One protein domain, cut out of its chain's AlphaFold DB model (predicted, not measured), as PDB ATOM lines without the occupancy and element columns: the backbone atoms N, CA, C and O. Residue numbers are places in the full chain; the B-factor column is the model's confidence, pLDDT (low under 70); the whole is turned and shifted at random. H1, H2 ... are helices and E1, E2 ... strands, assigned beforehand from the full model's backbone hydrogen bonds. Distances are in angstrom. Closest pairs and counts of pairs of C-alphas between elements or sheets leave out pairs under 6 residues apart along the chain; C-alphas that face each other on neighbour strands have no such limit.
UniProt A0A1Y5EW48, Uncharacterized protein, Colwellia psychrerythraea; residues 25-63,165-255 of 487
ATOM      1  N   SER A  25     200.443 194.572 204.583       52.84
ATOM      2  CA  SER A  25     200.119 194.361 203.170       52.84
ATOM      3  C   SER A  25     199.638 192.941 202.822       52.84
ATOM      4  O   SER A  25     198.713 192.834 202.014       52.84
ATOM      5  N   PRO A  26     200.135 191.836 203.429       52.44
ATOM      6  CA  PRO A  26     199.625 190.497 203.136       52.44
ATOM      7  C   PRO A  26     198.230 190.262 203.736       52.44
ATOM      8  O   PRO A  26     197.404 189.598 203.112       52.44
ATOM      9  N   LEU A  27     197.961 190.831 204.917       52.31
ATOM     10  CA  LEU A  27     196.682 190.733 205.635       52.31
ATOM     11  C   LEU A  27     195.597 191.597 204.977       52.31
ATOM     12  O   LEU A  27     194.466 191.142 204.808       52.31
ATOM     13  N   GLU A  28     195.950 192.807 204.538       58.56
ATOM     14  CA  GLU A  28     195.083 193.669 203.728       58.56
ATOM     15  C   GLU A  28     194.736 192.990 202.395       58.56
ATOM     16  O   GLU A  28     193.567 192.945 202.011       58.56
ATOM     17  N   MET A  29     195.709 192.349 201.736       59.34
ATOM     18  CA  MET A  29     195.463 191.600 200.501       59.34
ATOM     19  C   MET A  29     194.582 190.356 200.686       59.34
ATOM     20  O   MET A  29     193.825 190.015 199.774       59.34
ATOM     21  N   GLU A  30     194.676 189.630 201.803       63.38
ATOM     22  CA  GLU A  30     193.788 188.485 202.067       63.38
ATOM     23  C   GLU A  30     192.344 188.930 202.322       63.38
ATOM     24  O   GLU A  30     191.420 188.356 201.738       63.38
ATOM     25  N   PHE A  31     192.151 190.005 203.089       65.31
ATOM     26  CA  PHE A  31     190.833 190.600 203.316       65.31
ATOM     27  C   PHE A  31     190.218 191.157 202.020       65.31
ATOM     28  O   PHE A  31     189.026 190.981 201.750       65.31
ATOM     29  N   GLU A  32     191.022 191.783 201.157       71.19
ATOM     30  CA  GLU A  32     190.570 192.219 199.834       71.19
ATOM     31  C   GLU A  32     190.159 191.039 198.948       71.19
ATOM     32  O   GLU A  32     189.131 191.113 198.276       71.19
ATOM     33  N   LYS A  33     190.902 189.924 198.963       77.88
ATOM     34  CA  LYS A  33     190.540 188.725 198.193       77.88
ATOM     35  C   LYS A  33     189.190 188.155 198.617       77.88
ATOM     36  O   LYS A  33     188.417 187.753 197.750       77.88
ATOM     37  N   GLU A  34     188.883 188.118 199.909       77.50
ATOM     38  CA  GLU A  34     187.586 187.629 200.380       77.50
ATOM     39  C   GLU A  34     186.448 188.546 199.915       77.50
ATOM     40  O   GLU A  34     185.513 188.081 199.264       77.50
ATOM     41  N   ASN A  35     186.591 189.863 200.088       75.88
ATOM     42  CA  ASN A  35     185.606 190.844 199.621       75.88
ATOM     43  C   ASN A  35     185.413 190.829 198.092       75.88
ATOM     44  O   ASN A  35     184.289 190.931 197.595       75.88
ATOM     45  N   ILE A  36     186.496 190.685 197.322       73.69
ATOM     46  CA  ILE A  36     186.437 190.554 195.860       73.69
ATOM     47  C   ILE A  36     185.749 189.239 195.481       73.69
ATOM     48  O   ILE A  36     184.936 189.220 194.554       73.69
ATOM     49  N   LEU A  37     186.045 188.137 196.178       76.38
ATOM     50  CA  LEU A  37     185.441 186.834 195.905       76.38
ATOM     51  C   LEU A  37     183.946 186.873 196.193       76.38
ATOM     52  O   LEU A  37     183.159 186.444 195.349       76.38
ATOM     53  N   GLU A  38     183.552 187.435 197.333       75.25
ATOM     54  CA  GLU A  38     182.158 187.656 197.694       75.25
ATOM     55  C   GLU A  38     181.455 188.541 196.672       75.25
ATOM     56  O   GLU A  38     180.361 188.200 196.227       75.25
ATOM     57  N   ALA A  39     182.079 189.634 196.227       70.31
ATOM     58  CA  ALA A  39     181.518 190.491 195.191       70.31
ATOM     59  C   ALA A  39     181.316 189.729 193.875       70.31
ATOM     60  O   ALA A  39     180.234 189.791 193.289       70.31
ATOM     61  N   ILE A  40     182.307 188.944 193.440       68.25
ATOM     62  CA  ILE A  40     182.216 188.099 192.243       68.25
ATOM     63  C   ILE A  40     181.101 187.058 192.399       68.25
ATOM     64  O   ILE A  40     180.269 186.912 191.503       68.25
ATOM     65  N   GLN A  41     181.045 186.342 193.522       70.44
ATOM     66  CA  GLN A  41     180.045 185.306 193.794       70.44
ATOM     67  C   GLN A  41     178.638 185.892 193.956       70.44
ATOM     68  O   GLN A  41     177.659 185.306 193.487       70.44
ATOM     69  N   LYS A  42     178.511 187.070 194.563       65.31
ATOM     70  CA  LYS A  42     177.269 187.839 194.617       65.31
ATOM     71  C   LYS A  42     176.818 188.144 193.191       65.31
ATOM     72  O   LYS A  42     175.733 187.723 192.796       65.31
ATOM     73  N   ASP A  43     177.688 188.703 192.355       59.03
ATOM     74  CA  ASP A  43     177.412 188.953 190.933       59.03
ATOM     75  C   ASP A  43     177.098 187.660 190.134       59.03
ATOM     76  O   ASP A  43     176.354 187.651 189.138       59.03
ATOM     77  N   GLU A  44     177.606 186.504 190.577       59.91
ATOM     78  CA  GLU A  44     177.245 185.206 190.011       59.91
ATOM     79  C   GLU A  44     175.780 184.823 190.248       59.91
ATOM     80  O   GLU A  44     175.115 184.337 189.318       59.91
ATOM     81  N   HIS A  45     175.290 185.063 191.463       51.53
ATOM     82  CA  HIS A  45     173.926 184.768 191.897       51.53
ATOM     83  C   HIS A  45     172.905 185.789 191.376       51.53
ATOM     84  O   HIS A  45     171.759 185.421 191.123       51.53
ATOM     85  N   LEU A  46     173.316 187.041 191.146       45.00
ATOM     86  CA  LEU A  46     172.421 188.144 190.766       45.00
ATOM     87  C   LEU A  46     172.006 188.187 189.280       45.00
ATOM     88  O   LEU A  46     171.235 189.065 188.911       45.00
ATOM     89  N   ARG A  47     172.459 187.272 188.403       49.53
ATOM     90  CA  ARG A  47     172.078 187.298 186.966       49.53
ATOM     91  C   ARG A  47     171.104 186.183 186.556       49.53
ATOM     92  O   ARG A  47     171.559 185.176 186.001       49.53
ATOM     93  N   PRO A  48     169.784 186.366 186.711       36.94
ATOM     94  CA  PRO A  48     168.803 185.812 185.799       36.94
ATOM     95  C   PRO A  48     168.452 186.900 184.771       36.94
ATOM     96  O   PRO A  48     167.857 187.915 185.102       36.94
ATOM     97  N   HIS A  49     168.827 186.660 183.513       35.78
ATOM     98  CA  HIS A  49     168.556 187.508 182.343       35.78
ATOM     99  C   HIS A  49     169.472 188.748 182.190       35.78
ATOM    100  O   HIS A  49     169.721 189.496 183.122       35.78
ATOM    101  N   PHE A  50     169.963 188.955 180.961       39.19
ATOM    102  CA  PHE A  50     170.667 190.153 180.462       39.19
ATOM    103  C   PHE A  50     172.182 190.281 180.749       39.19
ATOM    104  O   PHE A  50     172.621 190.806 181.763       39.19
ATOM    105  N   THR A  51     173.008 189.833 179.792       36.69
ATOM    106  CA  THR A  51     174.196 190.539 179.243       36.69
ATOM    107  C   THR A  51     174.816 189.674 178.135       36.69
ATOM    108  O   THR A  51     175.114 188.500 178.346       36.69
ATOM    109  N   TYR A  52     174.972 190.224 176.927       34.84
ATOM    110  CA  TYR A  52     175.413 189.483 175.731       34.84
ATOM    111  C   TYR A  52     176.941 189.240 175.683       34.84
ATOM    112  O   TYR A  52     177.418 188.542 174.797       34.84
ATOM    113  N   GLU A  53     177.720 189.736 176.652       36.88
ATOM    114  CA  GLU A  53     179.194 189.652 176.660       36.88
ATOM    115  C   GLU A  53     179.746 189.070 177.966       36.88
ATOM    116  O   GLU A  53     180.608 189.614 178.645       36.88
ATOM    117  N   SER A  54     179.296 187.858 178.277       37.84
ATOM    118  CA  SER A  54     180.048 186.936 179.128       37.84
ATOM    119  C   SER A  54     181.274 186.346 178.410       37.84
ATOM    120  O   SER A  54     181.739 185.291 178.805       37.84
ATOM    121  N   SER A  55     181.861 186.966 177.380       35.53
ATOM    122  CA  SER A  55     183.065 186.420 176.718       35.53
ATOM    123  C   SER A  55     184.243 186.211 177.682       35.53
ATOM    124  O   SER A  55     184.999 185.269 177.486       35.53
ATOM    125  N   ILE A  56     184.316 186.970 178.782       37.84
ATOM    126  CA  ILE A  56     185.301 186.779 179.868       37.84
ATOM    127  C   ILE A  56     184.699 185.985 181.056       37.84
ATOM    128  O   ILE A  56     185.410 185.526 181.944       37.84
ATOM    129  N   ALA A  57     183.378 185.748 181.066       41.56
ATOM    130  CA  ALA A  57     182.626 185.028 182.110       41.56
ATOM    131  C   ALA A  57     181.947 183.727 181.677       41.56
ATOM    132  O   ALA A  57     181.158 183.147 182.425       41.56
ATOM    133  N   LYS A  58     182.268 183.251 180.475       42.78
ATOM    134  CA  LYS A  58     181.486 182.234 179.771       42.78
ATOM    135  C   LYS A  58     181.482 180.896 180.490       42.78
ATOM    136  O   LYS A  58     180.547 180.133 180.289       42.78
ATOM    137  N   PHE A  59     182.472 180.619 181.337       47.25
ATOM    138  CA  PHE A  59     182.652 179.288 181.904       47.25
ATOM    139  C   PHE A  59     182.103 179.113 183.332       47.25
ATOM    140  O   PHE A  59     181.459 178.098 183.587       47.25
ATOM    141  N   ALA A  60     182.207 180.115 184.218       47.84
ATOM    142  CA  ALA A  60     181.686 180.046 185.601       47.84
ATOM    143  C   ALA A  60     180.145 180.134 185.702       47.84
ATOM    144  O   ALA A  60     179.556 180.192 186.772       47.84
ATOM    145  N   LYS A  61     179.440 180.193 184.569       50.09
ATOM    146  CA  LYS A  61     177.976 180.052 184.517       50.09
ATOM    147  C   LYS A  61     177.520 179.047 183.470       50.09
ATOM    148  O   LYS A  61     176.313 178.845 183.325       50.09
ATOM    149  N   LYS A  62     178.445 178.415 182.735       63.09
ATOM    150  CA  LYS A  62     178.052 177.386 181.779       63.09
ATOM    151  C   LYS A  62     177.609 176.177 182.576       63.09
ATOM    152  O   LYS A  62     178.296 175.727 183.493       63.09
ATOM    153  N   ASN A  63     176.450 175.664 182.195       72.88
ATOM    154  CA  ASN A  63     176.090 174.309 182.536       72.88
ATOM    155  C   ASN A  63     177.186 173.405 181.975       72.88
ATOM    156  O   ASN A  63     177.289 173.244 180.759       72.88
ATOM    157  N   LYS A 165     181.507 177.442 189.367       78.81
ATOM    158  CA  LYS A 165     181.444 178.693 190.137       78.81
ATOM    159  C   LYS A 165     182.857 179.168 190.452       78.81
ATOM    160  O   LYS A 165     183.790 178.367 190.398       78.81
ATOM    161  N   ASN A 166     183.011 180.443 190.793       80.19
ATOM    162  CA  ASN A 166     184.263 180.933 191.369       80.19
ATOM    163  C   ASN A 166     184.453 180.340 192.777       80.19
ATOM    164  O   ASN A 166     183.647 180.592 193.673       80.19
ATOM    165  N   ILE A 167     185.495 179.525 192.946       83.56
ATOM    166  CA  ILE A 167     185.823 178.809 194.184       83.56
ATOM    167  C   ILE A 167     186.709 179.675 195.079       83.56
ATOM    168  O   ILE A 167     186.457 179.774 196.273       83.56
ATOM    169  N   SER A 168     187.738 180.297 194.502       86.38
ATOM    170  CA  SER A 168     188.721 181.100 195.234       86.38
ATOM    171  C   SER A 168     189.406 182.126 194.331       86.38
ATOM    172  O   SER A 168     189.289 182.071 193.100       86.38
ATOM    173  N   ILE A 169     190.137 183.063 194.939       86.06
ATOM    174  CA  ILE A 169     191.025 183.993 194.236       86.06
ATOM    175  C   ILE A 169     192.466 183.524 194.387       86.06
ATOM    176  O   ILE A 169     192.980 183.397 195.496       86.06
ATOM    177  N   LYS A 170     193.131 183.310 193.252       87.81
ATOM    178  CA  LYS A 170     194.559 182.999 193.182       87.81
ATOM    179  C   LYS A 170     195.394 184.269 193.349       87.81
ATOM    180  O   LYS A 170     196.286 184.315 194.193       87.81
ATOM    181  N   SER A 171     195.091 185.315 192.580       87.56
ATOM    182  CA  SER A 171     195.829 186.583 192.620       87.56
ATOM    183  C   SER A 171     194.959 187.784 192.258       87.56
ATOM    184  O   SER A 171     193.955 187.653 191.558       87.56
ATOM    185  N   VAL A 172     195.374 188.955 192.738       85.69
ATOM    186  CA  VAL A 172     194.823 190.267 192.393       85.69
ATOM    187  C   VAL A 172     196.012 191.137 192.018       85.69
ATOM    188  O   VAL A 172     196.963 191.237 192.787       85.69
ATOM    189  N   THR A 173     195.993 191.720 190.827       86.75
ATOM    190  CA  THR A 173     197.070 192.583 190.332       86.75
ATOM    191  C   THR A 173     196.469 193.836 189.732       86.75
ATOM    192  O   THR A 173     195.536 193.744 188.936       86.75
ATOM    193  N   LYS A 174     197.002 195.006 190.088       82.94
ATOM    194  CA  LYS A 174     196.598 196.268 189.465       82.94
ATOM    195  C   LYS A 174     196.841 196.179 187.956       82.94
ATOM    196  O   LYS A 174     197.925 195.795 187.521       82.94
ATOM    197  N   TYR A 175     195.808 196.466 187.176       78.00
ATOM    198  CA  TYR A 175     195.859 196.413 185.724       78.00
ATOM    199  C   TYR A 175     196.230 197.792 185.193       78.00
ATOM    200  O   TYR A 175     195.538 198.770 185.477       78.00
ATOM    201  N   ASP A 176     197.328 197.872 184.445       69.81
ATOM    202  CA  ASP A 176     197.765 199.131 183.859       69.81
ATOM    203  C   ASP A 176     196.901 199.483 182.639       69.81
ATOM    204  O   ASP A 176     196.979 198.861 181.576       69.81
ATOM    205  N   THR A 177     196.046 200.487 182.816       63.94
ATOM    206  CA  THR A 177     195.140 201.001 181.789       63.94
ATOM    207  C   THR A 177     195.841 201.908 180.778       63.94
ATOM    208  O   THR A 177     195.221 202.257 179.778       63.94
ATOM    209  N   SER A 178     197.130 202.224 180.960       56.91
ATOM    210  CA  SER A 178     197.916 203.088 180.061       56.91
ATOM    211  C   SER A 178     197.955 202.611 178.599       56.91
ATOM    212  O   SER A 178     198.148 203.410 177.684       56.91
ATOM    213  N   SER A 179     197.729 201.315 178.363       51.09
ATOM    214  CA  SER A 179     197.748 200.683 177.036       51.09
ATOM    215  C   SER A 179     196.394 200.663 176.312       51.09
ATOM    216  O   SER A 179     196.326 200.293 175.138       51.09
ATOM    217  N   ILE A 180     195.304 201.061 176.975       50.72
ATOM    218  CA  ILE A 180     193.955 201.042 176.409       50.72
ATOM    219  C   ILE A 180     193.367 202.441 176.584       50.72
ATOM    220  O   ILE A 180     193.215 202.890 177.708       50.72
ATOM    221  N   TYR A 181     193.049 203.130 175.480       48.16
ATOM    222  CA  TYR A 181     192.452 204.479 175.436       48.16
ATOM    223  C   TYR A 181     191.121 204.556 176.205       48.16
ATOM    224  O   TYR A 181     190.036 204.522 175.623       48.16
ATOM    225  N   ILE A 182     191.201 204.603 177.526       49.66
ATOM    226  CA  ILE A 182     190.079 204.489 178.437       49.66
ATOM    227  C   ILE A 182     190.298 205.554 179.515       49.66
ATOM    228  O   ILE A 182     191.115 205.383 180.414       49.66
ATOM    229  N   ASN A 183     189.569 206.668 179.399       47.75
ATOM    230  CA  ASN A 183     189.471 207.711 180.426       47.75
ATOM    231  C   ASN A 183     188.659 207.175 181.612       47.75
ATOM    232  O   ASN A 183     187.489 207.517 181.772       47.75
ATOM    233  N   ILE A 184     189.246 206.285 182.404       53.12
ATOM    234  CA  ILE A 184     188.658 205.854 183.668       53.12
ATOM    235  C   ILE A 184     189.540 206.385 184.794       53.12
ATOM    236  O   ILE A 184     190.721 206.056 184.860       53.12
ATOM    237  N   GLU A 185     188.952 207.209 185.661       55.69
ATOM    238  CA  GLU A 185     189.574 207.667 186.913       55.69
ATOM    239  C   GLU A 185     189.734 206.512 187.927       55.69
ATOM    240  O   GLU A 185     190.592 206.564 188.806       55.69
ATOM    241  N   ASP A 186     188.969 205.426 187.765       62.34
ATOM    242  CA  ASP A 186     188.994 204.248 188.636       62.34
ATOM    243  C   ASP A 186     190.161 203.286 188.340       62.34
ATOM    244  O   ASP A 186     190.415 202.859 187.209       62.34
ATOM    245  N   THR A 187     190.839 202.835 189.397       73.69
ATOM    246  CA  THR A 187     191.855 201.782 189.281       73.69
ATOM    247  C   THR A 187     191.204 200.431 188.948       73.69
ATOM    248  O   THR A 187     190.367 199.928 189.701       73.69
ATOM    249  N   ILE A 188     191.626 199.813 187.840       79.38
ATOM    250  CA  ILE A 188     191.205 198.462 187.441       79.38
ATOM    251  C   ILE A 188     192.179 197.426 188.010       79.38
ATOM    252  O   ILE A 188     193.392 197.623 188.037       79.38
ATOM    253  N   TYR A 189     191.641 196.284 188.419       80.44
ATOM    254  CA  TYR A 189     192.374 195.131 188.919       80.44
ATOM    255  C   TYR A 189     192.093 193.916 188.037       80.44
ATOM    256  O   TYR A 189     190.940 193.587 187.748       80.44
ATOM    257  N   GLU A 190     193.148 193.220 187.627       85.12
ATOM    258  CA  GLU A 190     193.063 191.873 187.078       85.12
ATOM    259  C   GLU A 190     193.034 190.875 188.240       85.12
ATOM    260  O   GLU A 190     193.980 190.754 189.015       85.12
ATOM    261  N   VAL A 191     191.927 190.152 188.361       82.94
ATOM    262  CA  VAL A 191     191.697 189.136 189.385       82.94
ATOM    263  C   VAL A 191     191.769 187.764 188.729       82.94
ATOM    264  O   VAL A 191     190.940 187.427 187.881       82.94
ATOM    265  N   THR A 192     192.739 186.945 189.131       85.81
ATOM    266  CA  THR A 192     192.803 185.535 188.733       85.81
ATOM    267  C   THR A 192     192.050 184.692 189.750       85.81
ATOM    268  O   THR A 192     192.409 184.616 190.921       85.81
ATOM    269  N   THR A 193     191.002 184.037 189.281       84.06
ATOM    270  CA  THR A 193     190.077 183.198 190.046       84.06
ATOM    271  C   THR A 193     190.261 181.728 189.688       84.06
ATOM    272  O   THR A 193     190.620 181.409 188.554       84.06
ATOM    273  N   ILE A 194     189.982 180.832 190.633       86.31
ATOM    274  CA  ILE A 194     189.826 179.400 190.368       86.31
ATOM    275  C   ILE A 194     188.343 179.113 190.173       86.31
ATOM    276  O   ILE A 194     187.522 179.410 191.041       86.31
ATOM    277  N   VAL A 195     187.993 178.530 189.029       82.81
ATOM    278  CA  VAL A 195     186.616 178.211 188.655       82.81
ATOM    279  C   VAL A 195     186.449 176.709 188.517       82.81
ATOM    280  O   VAL A 195     187.199 176.063 187.794       82.81
ATOM    281  N   GLY A 196     185.422 176.155 189.149       84.94
ATOM    282  CA  GLY A 196     185.156 174.722 189.101       84.94
ATOM    283  C   GLY A 196     183.890 174.340 189.858       84.94
ATOM    284  O   GLY A 196     183.011 175.171 190.083       84.94
ATOM    285  N   ILE A 197     183.794 173.075 190.241       83.81
ATOM    286  CA  ILE A 197     182.734 172.535 191.090       83.81
ATOM    287  C   ILE A 197     183.365 172.266 192.456       83.81
ATOM    288  O   ILE A 197     184.140 171.329 192.611       83.81
ATOM    289  N   SER A 198     183.063 173.139 193.421       72.38
ATOM    290  CA  SER A 198     183.787 173.253 194.695       72.38
ATOM    291  C   SER A 198     183.750 171.993 195.556       72.38
ATOM    292  O   SER A 198     184.661 171.774 196.350       72.38
ATOM    293  N   LYS A 199     182.711 171.163 195.425       77.69
ATOM    294  CA  LYS A 199     182.594 169.900 196.155       77.69
ATOM    295  C   LYS A 199     182.217 168.768 195.214       77.69
ATOM    296  O   LYS A 199     181.326 168.907 194.383       77.69
ATOM    297  N   GLY A 200     182.815 167.594 195.419       71.94
ATOM    298  CA  GLY A 200     182.414 166.374 194.709       71.94
ATOM    299  C   GLY A 200     180.935 166.012 194.902       71.94
ATOM    300  O   GLY A 200     180.348 165.397 194.021       71.94
ATOM    301  N   SER A 201     180.319 166.447 196.008       76.75
ATOM    302  CA  SER A 201     178.877 166.316 196.269       76.75
ATOM    303  C   SER A 201     177.995 167.126 195.318       76.75
ATOM    304  O   SER A 201     176.818 166.811 195.168       76.75
ATOM    305  N   ASP A 202     178.546 168.165 194.691       82.06
ATOM    306  CA  ASP A 202     177.816 169.025 193.761       82.06
ATOM    307  C   ASP A 202     177.797 168.424 192.344       82.06
ATOM    308  O   ASP A 202     177.016 168.859 191.491       82.06
ATOM    309  N   LEU A 203     178.629 167.404 192.091       87.12
ATOM    310  CA  LEU A 203     178.523 166.563 190.906       87.12
ATOM    311  C   LEU A 203     177.379 165.550 191.066       87.12
ATOM    312  O   LEU A 203     177.145 165.019 192.153       87.12
ATOM    313  N   PRO A 204     176.714 165.169 189.965       90.12
ATOM    314  CA  PRO A 204     175.842 164.010 189.967       90.12
ATOM    315  C   PRO A 204     176.588 162.754 190.429       90.12
ATOM    316  O   PRO A 204     177.717 162.506 190.006       90.12
ATOM    317  N   SER A 205     175.916 161.889 191.190       91.44
ATOM    318  CA  SER A 205     176.511 160.652 191.722       91.44
ATOM    319  C   SER A 205     177.079 159.705 190.660       91.44
ATOM    320  O   SER A 205     177.949 158.895 190.948       91.44
ATOM    321  N   TRP A 206     176.615 159.789 189.409       93.81
ATOM    322  CA  TRP A 206     177.196 159.015 188.312       93.81
ATOM    323  C   TRP A 206     178.559 159.556 187.858       93.81
ATOM    324  O   TRP A 206     179.377 158.786 187.369       93.81
ATOM    325  N   ALA A 207     178.823 160.856 188.002       93.56
ATOM    326  CA  ALA A 207     180.057 161.490 187.537       93.56
ATOM    327  C   ALA A 207     181.247 161.192 188.459       93.56
ATOM    328  O   ALA A 207     182.395 161.256 188.027       93.56
ATOM    329  N   THR A 208     180.986 160.823 189.715       91.38
ATOM    330  CA  THR A 208     182.022 160.462 190.691       91.38
ATOM    331  C   THR A 208     182.560 159.041 190.502       91.38
ATOM    332  O   THR A 208     183.584 158.698 191.090       91.38
ATOM    333  N   HIS A 209     181.924 158.222 189.654       94.69
ATOM    334  CA  HIS A 209     182.352 156.851 189.385       94.69
ATOM    335  C   HIS A 209     183.773 156.806 188.778       94.69
ATOM    336  O   HIS A 209     184.042 157.560 187.837       94.69
ATOM    337  N   PRO A 210     184.675 155.904 189.221       94.19
ATOM    338  CA  PRO A 210     186.066 155.871 188.753       94.19
ATOM    339  C   PRO A 210     186.207 155.764 187.231       94.19
ATOM    340  O   PRO A 210     186.966 156.515 186.623       94.19
ATOM    341  N   ASP A 211     185.418 154.895 186.594       94.94
ATOM    342  CA  ASP A 211     185.422 154.758 185.130       94.94
ATOM    343  C   ASP A 211     184.993 156.039 184.403       94.94
ATOM    344  O   ASP A 211     185.545 156.355 183.352       94.94
ATOM    345  N   MET A 212     184.054 156.806 184.970       94.88
ATOM    346  CA  MET A 212     183.651 158.093 184.399       94.88
ATOM    347  C   MET A 212     184.781 159.111 184.508       94.88
ATOM    348  O   MET A 212     185.100 159.771 183.524       94.88
ATOM    349  N   ARG A 213     185.433 159.195 185.672       92.56
ATOM    350  CA  ARG A 213     186.573 160.099 185.893       92.56
ATOM    351  C   ARG A 213     187.782 159.744 185.026       92.56
ATOM    352  O   ARG A 213     188.520 160.639 184.627       92.56
ATOM    353  N   LYS A 214     187.981 158.455 184.730       94.44
ATOM    354  CA  LYS A 214     189.029 157.969 183.821       94.44
ATOM    355  C   LYS A 214     188.707 158.291 182.362       94.44
ATOM    356  O   LYS A 214     189.581 158.749 181.636       94.44
ATOM    357  N   ALA A 215     187.472 158.041 181.932       93.38
ATOM    358  CA  ALA A 215     187.070 158.236 180.544       93.38
ATOM    359  C   ALA A 215     186.858 159.715 180.176       93.38
ATOM    360  O   ALA A 215     187.087 160.091 179.031       93.38
ATOM    361  N   PHE A 216     186.470 160.558 181.139       92.31
ATOM    362  CA  PHE A 216     186.211 161.985 180.938       92.31
ATOM    363  C   PHE A 216     187.083 162.845 181.871       92.31
ATOM    364  O   PHE A 216     186.611 163.268 182.931       92.31
ATOM    365  N   PRO A 217     188.333 163.166 181.469       89.88
ATOM    366  CA  PRO A 217     189.261 163.976 182.268       89.88
ATOM    367  C   PRO A 217     188.699 165.333 182.705       89.88
ATOM    368  O   PRO A 217     188.990 165.781 183.812       89.88
ATOM    369  N   LEU A 218     187.800 165.918 181.902       87.50
ATOM    370  CA  LEU A 218     187.068 167.146 182.222       87.50
ATOM    371  C   LEU A 218     186.414 167.116 183.615       87.50
ATOM    372  O   LEU A 218     186.327 168.145 184.273       87.50
ATOM    373  N   ILE A 219     185.950 165.955 184.096       90.69
ATOM    374  CA  ILE A 219     185.358 165.849 185.439       90.69
ATOM    375  C   ILE A 219     186.404 166.177 186.514       90.69
ATOM    376  O   ILE A 219     186.106 166.890 187.470       90.69
ATOM    377  N   ASN A 220     187.633 165.681 186.350       89.69
ATOM    378  CA  ASN A 220     188.729 165.965 187.274       89.69
ATOM    379  C   ASN A 220     189.169 167.421 187.173       89.69
ATOM    380  O   ASN A 220     189.354 168.059 188.201       89.69
ATOM    381  N   GLU A 221     189.269 167.954 185.955       87.31
ATOM    382  CA  GLU A 221     189.584 169.369 185.722       87.31
ATOM    383  C   GLU A 221     188.562 170.290 186.401       87.31
ATOM    384  O   GLU A 221     188.932 171.276 187.028       87.31
ATOM    385  N   LEU A 222     187.272 169.945 186.354       86.75
ATOM    386  CA  LEU A 222     186.225 170.714 187.027       86.75
ATOM    387  C   LEU A 222     186.299 170.628 188.555       86.75
ATOM    388  O   LEU A 222     185.948 171.603 189.212       86.75
ATOM    389  N   LEU A 223     186.722 169.493 189.115       88.38
ATOM    390  CA  LEU A 223     186.887 169.325 190.563       88.38
ATOM    391  C   LEU A 223     188.134 170.028 191.100       88.38
ATOM    392  O   LEU A 223     188.090 170.591 192.187       88.38
ATOM    393  N   LEU A 224     189.234 169.990 190.346       88.00
ATOM    394  CA  LEU A 224     190.455 170.732 190.676       88.00
ATOM    395  C   LEU A 224     190.258 172.240 190.478       88.00
ATOM    396  O   LEU A 224     190.843 173.049 191.191       88.00
ATOM    397  N   GLY A 225     189.394 172.602 189.530       85.69
ATOM    398  CA  GLY A 225     189.206 173.962 189.072       85.69
ATOM    399  C   GLY A 225     190.276 174.375 188.064       85.69
ATOM    400  O   GLY A 225     191.362 173.803 187.986       85.69
ATOM    401  N   TYR A 226     189.956 175.387 187.267       84.31
ATOM    402  CA  TYR A 226     190.872 175.995 186.308       84.31
ATOM    403  C   TYR A 226     190.906 177.509 186.496       84.31
ATOM    404  O   TYR A 226     189.962 178.124 187.003       84.31
ATOM    405  N   GLU A 227     192.009 178.115 186.075       86.25
ATOM    406  CA  GLU A 227     192.225 179.548 186.223       86.25
ATOM    407  C   GLU A 227     191.392 180.365 185.241       86.25
ATOM    408  O   GLU A 227     191.233 180.033 184.063       86.25
ATOM    409  N   ARG A 228     190.880 181.486 185.736       82.06
ATOM    410  CA  ARG A 228     190.135 182.459 184.954       82.06
ATOM    411  C   ARG A 228     190.467 183.865 185.420       82.06
ATOM    412  O   ARG A 228     190.367 184.166 186.604       82.06
ATOM    413  N   LYS A 229     190.737 184.749 184.467       81.69
ATOM    414  CA  LYS A 229     190.939 186.175 184.722       81.69
ATOM    415  C   LYS A 229     189.625 186.948 184.626       81.69
ATOM    416  O   LYS A 229     188.809 186.698 183.734       81.69
ATOM    417  N   VAL A 230     189.414 187.874 185.553       76.38
ATOM    418  CA  VAL A 230     188.274 188.795 185.600       76.38
ATOM    419  C   VAL A 230     188.801 190.185 185.918       76.38
ATOM    420  O   VAL A 230     189.633 190.331 186.802       76.38
ATOM    421  N   PHE A 231     188.309 191.201 185.218       78.50
ATOM    422  CA  PHE A 231     188.645 192.588 185.523       78.50
ATOM    423  C   PHE A 231     187.610 193.169 186.477       78.50
ATOM    424  O   PHE A 231     186.404 193.053 186.235       78.50
ATOM    425  N   MET A 232     188.088 193.766 187.559       75.94
ATOM    426  CA  MET A 232     187.284 194.341 188.631       75.94
ATOM    427  C   MET A 232     187.736 195.778 188.886       75.94
ATOM    428  O   MET A 232     188.886 196.116 188.633       75.94
ATOM    429  N   PHE A 233     186.851 196.618 189.399       71.31
ATOM    430  CA  PHE A 233     187.192 197.942 189.913       71.31
ATOM    431  C   PHE A 233     186.456 198.167 191.233       71.31
ATOM    432  O   PHE A 233     185.431 197.521 191.492       71.31
ATOM    433  N   ASN A 234     187.010 199.031 192.075       69.56
ATOM    434  CA  ASN A 234     186.425 199.394 193.357       69.56
ATOM    435  C   ASN A 234     185.791 200.782 193.231       69.56
ATOM    436  O   ASN A 234     186.488 201.764 193.008       69.56
ATOM    437  N   ASP A 235     184.468 200.831 193.348       65.19
ATOM    438  CA  ASP A 235     183.665 202.049 193.283       65.19
ATOM    439  C   ASP A 235     183.092 202.310 194.678       65.19
ATOM    440  O   ASP A 235     182.190 201.598 195.128       65.19
ATOM    441  N   ASN A 236     183.655 203.295 195.384       66.69
ATOM    442  CA  ASN A 236     183.228 203.701 196.727       66.69
ATOM    443  C   ASN A 236     183.156 202.540 197.743       66.69
ATOM    444  O   ASN A 236     182.170 202.377 198.464       66.69
ATOM    445  N   GLY A 237     184.188 201.690 197.777       65.75
ATOM    446  CA  GLY A 237     184.263 200.527 198.669       65.75
ATOM    447  C   GLY A 237     183.504 199.298 198.158       65.75
ATOM    448  O   GLY A 237     183.486 198.267 198.829       65.75
ATOM    449  N   GLN A 238     182.877 199.372 196.978       64.25
ATOM    450  CA  GLN A 238     182.167 198.252 196.371       64.25
ATOM    451  C   GLN A 238     182.917 197.710 195.159       64.25
ATOM    452  O   GLN A 238     183.046 198.365 194.125       64.25
ATOM    453  N   TRP A 239     183.325 196.449 195.251       68.88
ATOM    454  CA  TRP A 239     183.922 195.724 194.138       68.88
ATOM    455  C   TRP A 239     182.890 195.390 193.060       68.88
ATOM    456  O   TRP A 239     181.826 194.826 193.332       68.88
ATOM    457  N   ARG A 240     183.213 195.723 191.808       68.38
ATOM    458  CA  ARG A 240     182.341 195.523 190.643       68.38
ATOM    459  C   ARG A 240     183.129 194.971 189.465       68.38
ATOM    460  O   ARG A 240     184.281 195.335 189.253       68.38
ATOM    461  N   GLN A 241     182.492 194.118 188.660       71.81
ATOM    462  CA  GLN A 241     183.101 193.663 187.412       71.81
ATOM    463  C   GLN A 241     183.206 194.835 186.430       71.81
ATOM    464  O   GLN A 241     182.202 195.479 186.107       71.81
ATOM    465  N   TYR A 242     184.410 195.066 185.913       71.69
ATOM    466  CA  TYR A 242     184.650 196.035 184.855       71.69
ATOM    467  C   TYR A 242     184.038 195.556 183.526       71.69
ATOM    468  O   TYR A 242     184.177 194.388 183.141       71.69
ATOM    469  N   LEU A 243     183.350 196.460 182.821       68.00
ATOM    470  CA  LEU A 243     182.767 196.224 181.500       68.00
ATOM    471  C   LEU A 243     183.230 197.332 180.541       68.00
ATOM    472  O   LEU A 243     183.028 198.500 180.864       68.00
ATOM    473  N   PRO A 244     183.779 197.000 179.359       66.06
ATOM    474  CA  PRO A 244     184.194 198.011 178.389       66.06
ATOM    475  C   PRO A 244     183.031 198.875 177.875       66.06
ATOM    476  O   PRO A 244     181.918 198.383 177.676       66.06
ATOM    477  N   ASP A 245     183.299 200.137 177.535       65.62
ATOM    478  CA  ASP A 245     182.306 201.093 177.010       65.62
ATOM    479  C   ASP A 245     181.537 200.597 175.784       65.62
ATOM    480  O   ASP A 245     180.351 200.889 175.611       65.62
ATOM    481  N   SER A 246     182.193 199.831 174.912       62.38
ATOM    482  CA  SER A 246     181.560 199.223 173.737       62.38
ATOM    483  C   SER A 246     180.438 198.251 174.125       62.38
ATOM    484  O   SER A 246     179.400 198.209 173.456       62.38
ATOM    485  N   VAL A 247     180.611 197.534 175.238       61.19
ATOM    486  CA  VAL A 247     179.614 196.640 175.842       61.19
ATOM    487  C   VAL A 247     178.468 197.463 176.421       61.19
ATOM    488  O   VAL A 247     177.303 197.196 176.123       61.19
ATOM    489  N   ILE A 248     178.785 198.518 177.182       61.66
ATOM    490  CA  ILE A 248     177.798 199.402 177.824       61.66
ATOM    491  C   ILE A 248     176.922 200.105 176.772       61.66
ATOM    492  O   ILE A 248     175.691 200.037 176.839       61.66
ATOM    493  N   LYS A 249     177.528 200.703 175.737       62.84
ATOM    494  CA  LYS A 249     176.817 201.365 174.625       62.84
ATOM    495  C   LYS A 249     175.912 200.394 173.863       62.84
ATOM    496  O   LYS A 249     174.811 200.763 173.451       62.84
ATOM    497  N   ARG A 250     176.339 199.140 173.679       57.69
ATOM    498  CA  ARG A 250     175.519 198.105 173.031       57.69
ATOM    499  C   ARG A 250     174.346 197.672 173.911       57.69
ATOM    500  O   ARG A 250     173.248 197.489 173.392       57.69
ATOM    501  N   MET A 251     174.551 197.546 175.224       55.66
ATOM    502  CA  MET A 251     173.475 197.266 176.180       55.66
ATOM    503  C   MET A 251     172.394 198.353 176.127       55.66
ATOM    504  O   MET A 251     171.222 198.022 175.922       55.66
ATOM    505  N   ALA A 252     172.801 199.626 176.165       58.47
ATOM    506  CA  ALA A 252     171.900 200.774 176.067       58.47
ATOM    507  C   ALA A 252     171.068 200.769 174.769       58.47
ATOM    508  O   ALA A 252     169.847 200.906 174.825       58.47
ATOM    509  N   LYS A 253     171.685 200.497 173.606       57.06
ATOM    510  CA  LYS A 253     170.975 200.392 172.310       57.06
ATOM    511  C   LYS A 253     169.922 199.283 172.260       57.06
ATOM    512  O   LYS A 253     168.973 199.377 171.494       57.06
ATOM    513  N   THR A 254     170.082 198.226 173.057       52.12
ATOM    514  CA  THR A 254     169.104 197.128 173.134       52.12
ATOM    515  C   THR A 254     167.990 197.364 174.160       52.12
ATOM    516  O   THR A 254     167.227 196.438 174.426       52.12
ATOM    517  N   GLY A 255     167.909 198.560 174.763       44.44
ATOM    518  CA  GLY A 255     166.961 198.862 175.842       44.44
ATOM    519  C   GLY A 255     167.246 198.086 177.133       44.44
ATOM    520  O   GLY A 255     166.349 197.874 177.942       44.44
TER     521      GLY A 255
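This is residues 25 to 63 and 165 to 255 of the 487 residues of an uncharacterized protein of Colwellia psychrerythraea (UniProt A0A1Y5EW48). A four-stranded antiparallel sheet, curled like part of a barrel, wraps round one long helix, H1, on one face. Two short helices, H2 and H3, lie beyond one end of the sheet, and H4 lies clear of it after E4. The 130 printed residues include four named helices and four named strands, in the order H1 E1 E2 H2 H3 E3 E4 H4; the sheet's order is E1 E2 E3 E4. The class is mixed, helices and strands, only just loose and close to compact, with a radius of gyration of the C-alphas of 17.1 A and spans of 53 by 43 by 26 A.

E1, residues 165 to 174, and E2, residues 188 to 196, form an antiparallel hairpin, with N 167 and O 194 2.8 A apart. E3, residues 226 to 235, is antiparallel to E2, with N 191 and O 230 at 2.8 A. E4, residues 238 to 241, makes a hairpin with E3, with N 233 and O 240 at 2.9 A. H1, residues 25 to 45, touches E1, closest at the C-alphas of Lys 33 and Ile 169, 6.2 A. H3, residues 217 to 224, only grazes the sheet with residues 219 to 224. H2, residues 210 to 215, and H4, residues 245 to 253, are not on the sheet. In H1, H2, H3 and H4 every O i to N i+4 pair is within hydrogen-bond range.

H1 is 30.1 A long from C-alpha 25 at (200.119, 194.361, 203.170). E3 is 27.9 A, E2 24.6 A and E1 23.2 A long. H4 ends with C-alpha 253 at (170.975, 200.392, 172.310).

The C-alphas farthest apart, Asn 183 and Asp 211, are 53.3 A apart. Residues 64 to 164 are not printed, a gap of 10.3 A. The links E1 to E2 and E2 to H2 are long. Sixty residues have pLDDT under 70, among them 42 to 62.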